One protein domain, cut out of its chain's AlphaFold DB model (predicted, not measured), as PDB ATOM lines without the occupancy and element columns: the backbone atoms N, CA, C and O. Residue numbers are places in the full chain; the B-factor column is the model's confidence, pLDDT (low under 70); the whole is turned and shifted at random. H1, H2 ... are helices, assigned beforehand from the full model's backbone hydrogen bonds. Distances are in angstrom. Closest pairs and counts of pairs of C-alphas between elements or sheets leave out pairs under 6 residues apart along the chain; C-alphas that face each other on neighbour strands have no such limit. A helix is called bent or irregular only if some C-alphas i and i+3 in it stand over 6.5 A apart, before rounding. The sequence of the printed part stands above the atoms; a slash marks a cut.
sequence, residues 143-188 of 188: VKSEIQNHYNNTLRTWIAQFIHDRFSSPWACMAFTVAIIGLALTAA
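What this domain is: This is residues 143 to 188 of the 188 residues of an uncharacterized protein of Fagus sylvatica (UniProt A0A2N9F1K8). Two long helices meet near their ends and make a wide L, the longer arm H1 and the shorter arm H2, with a tight turn at the corner. Away from that corner the two arms have nothing packed on them, and the whole lies nearly in one plane. The printed part has 46 residues with two named helices, H1 then H2 along the chain, and no named strand; the class is all helix. It is extended, with a radius of gyration of the C-alphas of 16.3 A, and its C-alphas span 48 by 26 by 6 A, a flat outline.

Where its parts are: H1 takes residues 143 to 167 and measures 34.9 A from first to last C-alpha, from C-alpha 143 at (30.358, -19.875, 8.864) to C-alpha 167 at (12.037, -23.084, 38.452). After residues 168 and 169, H2 takes residues 170 to 187 and measures 26.2 A, ending with C-alpha 187 at (16.785, -48.650, 42.226). Neither helix is bent.

How they stand to each other: H1 and H2 only just touch, with 3 pairs of C-alphas within 8 A, and touch only at the corner by their link. H1 touches H2 with residues 166 to 167 alone, and H2 touches H1 with residues 172 to 173 alone; the closest C-alphas of the two helices are those of Phe 167 and Cys 173, 5.9 A apart. The lines of the two helices are about perpendicular, at 85 degrees, and their centres are 26.2 A apart. In both H1 and H2 every O i to N i+4 pair is within hydrogen-bond range. Residues 143 to 162, 167 to 172 and 177 to 188 stand free.

The domain as a whole: The two C-alphas farthest apart are those of Val 143 and Ala 188, 48.1 A. The printed part has no cut, and Ala 188 is the chain's last residue. The link from H1 to H2 is tight. The mean pLDDT of the printed part is 73.9, and residues 159, 161, 163 to 173 and 188 are under 70.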
ATOM      1  N   VAL A 143      31.721 -19.344   9.035       77.06
ATOM      2  CA  VAL A 143      30.358 -19.875   8.864       77.06
ATOM      3  C   VAL A 143      30.016 -20.848   9.993       77.06
ATOM      4  O   VAL A 143      28.933 -20.787  10.573       77.06
ATOM      5  N   LYS A 144      30.957 -21.720  10.368       73.50
ATOM      6  CA  LYS A 144      30.789 -22.640  11.498       73.50
ATOM      7  C   LYS A 144      30.619 -21.880  12.813       73.50
ATOM      8  O   LYS A 144      29.751 -22.239  13.605       73.50
ATOM      9  N   SER A 145      31.405 -20.828  13.031       74.38
ATOM     10  CA  SER A 145      31.304 -19.959  14.206       74.38
ATOM     11  C   SER A 145      29.947 -19.256  14.271       74.38
ATOM     12  O   SER A 145      29.309 -19.253  15.323       74.38
ATOM     13  N   GLU A 146      29.446 -18.735  13.150       77.69
ATOM     14  CA  GLU A 146      28.150 -18.057  13.081       77.69
ATOM     15  C   GLU A 146      26.977 -19.013  13.349       77.69
ATOM     16  O   GLU A 146      26.113 -18.713  14.179       77.69
ATOM     17  N   ILE A 147      26.995 -20.206  12.745       82.94
ATOM     18  CA  ILE A 147      26.007 -21.268  12.997       82.94
ATOM     19  C   ILE A 147      26.041 -21.686  14.467       82.94
ATOM     20  O   ILE A 147      25.003 -21.795  15.124       82.94
ATOM     21  N   GLN A 148      27.237 -21.898  15.009       75.69
ATOM     22  CA  GLN A 148      27.402 -22.347  16.382       75.69
ATOM     23  C   GLN A 148      26.992 -21.262  17.379       75.69
ATOM     24  O   GLN A 148      26.389 -21.568  18.405       75.69
ATOM     25  N   ASN A 149      27.226 -19.991  17.059       82.12
ATOM     26  CA  ASN A 149      26.767 -18.862  17.856       82.12
ATOM     27  C   ASN A 149      25.236 -18.714  17.816       82.12
ATOM     28  O   ASN A 149      24.631 -18.486  18.862       82.12
ATOM     29  N   HIS A 150      24.600 -18.907  16.654       77.75
ATOM     30  CA  HIS A 150      23.139 -18.889  16.509       77.75
ATOM     31  C   HIS A 150      22.450 -20.089  17.180       77.75
ATOM     32  O   HIS A 150      21.338 -19.992  17.696       77.75
ATOM     33  N   TYR A 151      23.101 -21.247  17.221       70.50
ATOM     34  CA  TYR A 151      22.569 -22.379  17.969       70.50
ATOM     35  C   TYR A 151      22.755 -22.182  19.476       70.50
ATOM     36  O   TYR A 151      21.818 -22.348  20.253       70.50
ATOM     37  N   ASN A 152      23.952 -21.768  19.902       76.81
ATOM     38  CA  ASN A 152      24.271 -21.582  21.314       76.81
ATOM     39  C   ASN A 152      23.454 -20.442  21.939       76.81
ATOM     40  O   ASN A 152      22.985 -20.577  23.065       76.81
ATOM     41  N   ASN A 153      23.221 -19.334  21.226       74.81
ATOM     42  CA  ASN A 153      22.393 -18.242  21.742       74.81
ATOM     43  C   ASN A 153      20.908 -18.650  21.868       74.81
ATOM     44  O   ASN A 153      20.268 -18.309  22.867       74.81
ATOM     45  N   THR A 154      20.391 -19.451  20.935       80.69
ATOM     46  CA  THR A 154      19.017 -19.963  20.937       80.69
ATOM     47  C   THR A 154      18.839 -20.993  22.044       80.69
ATOM     48  O   THR A 154      17.924 -20.873  22.855       80.69
ATOM     49  N   LEU A 155      19.768 -21.945  22.162       77.19
ATOM     50  CA  LEU A 155      19.792 -22.954  23.220       77.19
ATOM     51  C   LEU A 155      19.896 -22.308  24.601       77.19
ATOM     52  O   LEU A 155      19.158 -22.666  25.513       77.19
ATOM     53  N   ARG A 156      20.763 -21.307  24.762       72.25
ATOM     54  CA  ARG A 156      20.926 -20.594  26.033       72.25
ATOM     55  C   ARG A 156      19.680 -19.786  26.400       72.25
ATOM     56  O   ARG A 156      19.337 -19.717  27.577       72.25
ATOM     57  N   THR A 157      18.974 -19.239  25.411       79.75
ATOM     58  CA  THR A 157      17.677 -18.568  25.604       79.75
ATOM     59  C   THR A 157      16.594 -19.563  26.006       79.75
ATOM     60  O   THR A 157      15.874 -19.322  26.972       79.75
ATOM     61  N   TRP A 158      16.518 -20.706  25.326       72.00
ATOM     62  CA  TRP A 158      15.540 -21.751  25.619       72.00
ATOM     63  C   TRP A 158      15.775 -22.386  26.992       72.00
ATOM     64  O   TRP A 158      14.826 -22.594  27.734       72.00
ATOM     65  N   ILE A 159      17.032 -22.605  27.391       69.19
ATOM     66  CA  ILE A 159      17.377 -23.063  28.743       69.19
ATOM     67  C   ILE A 159      17.045 -21.994  29.783       69.19
ATOM     68  O   ILE A 159      16.507 -22.329  30.832       69.19
ATOM     69  N   ALA A 160      17.319 -20.715  29.518       72.44
ATOM     70  CA  ALA A 160      16.946 -19.644  30.439       72.44
ATOM     71  C   ALA A 160      15.422 -19.560  30.617       72.44
ATOM     72  O   ALA A 160      14.948 -19.428  31.742       72.44
ATOM     73  N   GLN A 161      14.662 -19.704  29.529       69.94
ATOM     74  CA  GLN A 161      13.203 -19.785  29.563       69.94
ATOM     75  C   GLN A 161      12.724 -21.044  30.276       69.94
ATOM     76  O   GLN A 161      11.857 -20.940  31.123       69.94
ATOM     77  N   PHE A 162      13.306 -22.210  30.007       71.19
ATOM     78  CA  PHE A 162      12.944 -23.464  30.660       71.19
ATOM     79  C   PHE A 162      13.243 -23.432  32.155       71.19
ATOM     80  O   PHE A 162      12.416 -23.860  32.946       71.19
ATOM     81  N   ILE A 163      14.397 -22.902  32.564       66.56
ATOM     82  CA  ILE A 163      14.722 -22.699  33.978       66.56
ATOM     83  C   ILE A 163      13.752 -21.689  34.573       66.56
ATOM     84  O   ILE A 163      13.243 -21.928  35.656       66.56
ATOM     85  N   HIS A 164      13.432 -20.601  33.877       65.50
ATOM     86  CA  HIS A 164      12.433 -19.663  34.367       65.50
ATOM     87  C   HIS A 164      11.062 -20.337  34.527       65.50
ATOM     88  O   HIS A 164      10.521 -20.328  35.614       65.50
ATOM     89  N   ASP A 165      10.532 -21.026  33.525       63.41
ATOM     90  CA  ASP A 165       9.202 -21.648  33.581       63.41
ATOM     91  C   ASP A 165       9.142 -22.833  34.562       63.41
ATOM     92  O   ASP A 165       8.171 -23.020  35.296       63.41
ATOM     93  N   ARG A 166      10.211 -23.637  34.617       57.78
ATOM     94  CA  ARG A 166      10.297 -24.831  35.466       57.78
ATOM     95  C   ARG A 166      10.686 -24.507  36.908       57.78
ATOM     96  O   ARG A 166      10.187 -25.182  37.802       57.78
ATOM     97  N   PHE A 167      11.547 -23.510  37.130       56.53
ATOM     98  CA  PHE A 167      12.037 -23.084  38.452       56.53
ATOM     99  C   PHE A 167      11.385 -21.796  38.986       56.53
ATOM    100  O   PHE A 167      11.641 -21.438  40.133       56.53
ATOM    101  N   SER A 168      10.496 -21.116  38.249       59.12
ATOM    102  CA  SER A 168       9.730 -19.975  38.796       59.12
ATOM    103  C   SER A 168       8.667 -20.414  39.805       59.12
ATOM    104  O   SER A 168       8.191 -19.593  40.588       59.12
ATOM    105  N   SER A 169       8.302 -21.697  39.813       58.75
ATOM    106  CA  SER A 169       7.505 -22.321  40.863       58.75
ATOM    107  C   SER A 169       8.436 -23.156  41.744       58.75
ATOM    108  O   SER A 169       8.880 -24.222  41.308       58.75
ATOM    109  N   PRO A 170       8.707 -22.739  42.994       60.12
ATOM    110  CA  PRO A 170       9.527 -23.510  43.932       60.12
ATOM    111  C   PRO A 170       9.063 -24.969  44.072       60.12
ATOM    112  O   PRO A 170       9.858 -25.866  44.326       60.12
ATOM    113  N   TRP A 171       7.772 -25.221  43.851       56.00
ATOM    114  CA  TRP A 171       7.135 -26.524  44.001       56.00
ATOM    115  C   TRP A 171       7.466 -27.520  42.883       56.00
ATOM    116  O   TRP A 171       7.624 -28.708  43.158       56.00
ATOM    117  N   ALA A 172       7.610 -27.069  41.635       68.00
ATOM    118  CA  ALA A 172       7.877 -27.965  40.505       68.00
ATOM    119  C   ALA A 172       9.294 -28.562  40.559       68.00
ATOM    120  O   ALA A 172       9.502 -29.727  40.215       68.00
ATOM    121  N   CYS A 173      10.257 -27.791  41.061       68.31
ATOM    122  CA  CYS A 173      11.624 -28.256  41.290       68.31
ATOM    123  C   CYS A 173      11.698 -29.283  42.404       68.31
ATOM    124  O   CYS A 173      12.378 -30.293  42.251       68.31
ATOM    125  N   MET A 174      10.953 -29.055  43.488       74.31
ATOM    126  CA  MET A 174      10.891 -29.993  44.606       74.31
ATOM    127  C   MET A 174      10.220 -31.311  44.199       74.31
ATOM    128  O   MET A 174      10.653 -32.376  44.623       74.31
ATOM    129  N   ALA A 175       9.217 -31.280  43.317       80.25
ATOM    130  CA  ALA A 175       8.618 -32.501  42.775       80.25
ATOM    131  C   ALA A 175       9.612 -33.313  41.925       80.25
ATOM    132  O   ALA A 175       9.672 -34.536  42.037       80.25
ATOM    133  N   PHE A 176      10.428 -32.637  41.109       78.06
ATOM    134  CA  PHE A 176      11.466 -33.289  40.308       78.06
ATOM    135  C   PHE A 176      12.574 -33.896  41.168       78.06
ATOM    136  O   PHE A 176      12.989 -35.026  40.921       78.06
ATOM    137  N   THR A 177      13.033 -33.186  42.201       77.88
ATOM    138  CA  THR A 177      14.063 -33.708  43.108       77.88
ATOM    139  C   THR A 177      13.547 -34.885  43.925       77.88
ATOM    140  O   THR A 177      14.240 -35.892  44.021       77.88
ATOM    141  N   VAL A 178      12.314 -34.821  44.435       88.69
ATOM    142  CA  VAL A 178      11.677 -35.946  45.138       88.69
ATOM    143  C   VAL A 178      11.511 -37.156  44.218       88.69
ATOM    144  O   VAL A 178      11.782 -38.274  44.645       88.69
ATOM    145  N   ALA A 179      11.131 -36.955  42.953       88.94
ATOM    146  CA  ALA A 179      11.017 -38.044  41.986       88.94
ATOM    147  C   ALA A 179      12.373 -38.707  41.689       88.94
ATOM    148  O   ALA A 179      12.452 -39.931  41.662       88.94
ATOM    149  N   ILE A 180      13.442 -37.920  41.514       87.12
ATOM    150  CA  ILE A 180      14.802 -38.436  41.283       87.12
ATOM    151  C   ILE A 180      15.320 -39.184  42.518       87.12
ATOM    152  O   ILE A 180      15.861 -40.278  42.386       87.12
ATOM    153  N   ILE A 181      15.111 -38.631  43.716       86.56
ATOM    154  CA  ILE A 181      15.483 -39.270  44.987       86.56
ATOM    155  C   ILE A 181      14.704 -40.577  45.176       86.56
ATOM    156  O   ILE A 181      15.294 -41.596  45.522       86.56
ATOM    157  N   GLY A 182      13.396 -40.571  44.908       90.75
ATOM    158  CA  GLY A 182      12.551 -41.763  44.973       90.75
ATOM    159  C   GLY A 182      12.973 -42.841  43.974       90.75
ATOM    160  O   GLY A 182      13.061 -44.008  44.343       90.75
ATOM    161  N   LEU A 183      13.302 -42.458  42.737       89.12
ATOM    162  CA  LEU A 183      13.852 -43.360  41.721       89.12
ATOM    163  C   LEU A 183      15.190 -43.963  42.159       89.12
ATOM    164  O   LEU A 183      15.369 -45.170  42.037       89.12
ATOM    165  N   ALA A 184      16.096 -43.157  42.712       83.12
ATOM    166  CA  ALA A 184      17.388 -43.629  43.204       83.12
ATOM    167  C   ALA A 184      17.248 -44.583  44.404       83.12
ATOM    168  O   ALA A 184      17.934 -45.595  44.453       83.12
ATOM    169  N   LEU A 185      16.327 -44.300  45.334       78.00
ATOM    170  CA  LEU A 185      16.020 -45.160  46.487       78.00
ATOM    171  C   LEU A 185      15.282 -46.448  46.115       78.00
ATOM    172  O   LEU A 185      15.333 -47.407  46.870       78.00
ATOM    173  N   THR A 186      14.559 -46.456  44.995       84.06
ATOM    174  CA  THR A 186      13.854 -47.649  44.500       84.06
ATOM    175  C   THR A 186      14.768 -48.533  43.649       84.06
ATOM    176  O   THR A 186      14.534 -49.730  43.528       84.06
ATOM    177  N   ALA A 187      15.790 -47.940  43.025       70.62
ATOM    178  CA  ALA A 187      16.785 -48.650  42.226       70.62
ATOM    179  C   ALA A 187      17.974 -49.189  43.052       70.62
ATOM    180  O   ALA A 187      18.758 -49.969  42.511       70.62
ATOM    181  N   ALA A 188      18.113 -48.766  44.313       54.31
ATOM    182  CA  ALA A 188      19.087 -49.263  45.287       54.31
ATOM    183  C   ALA A 188      18.457 -50.322  46.201       54.31
ATOM    184  O   ALA A 188      19.171 -51.294  46.539       54.31
TER     185      ALA A 188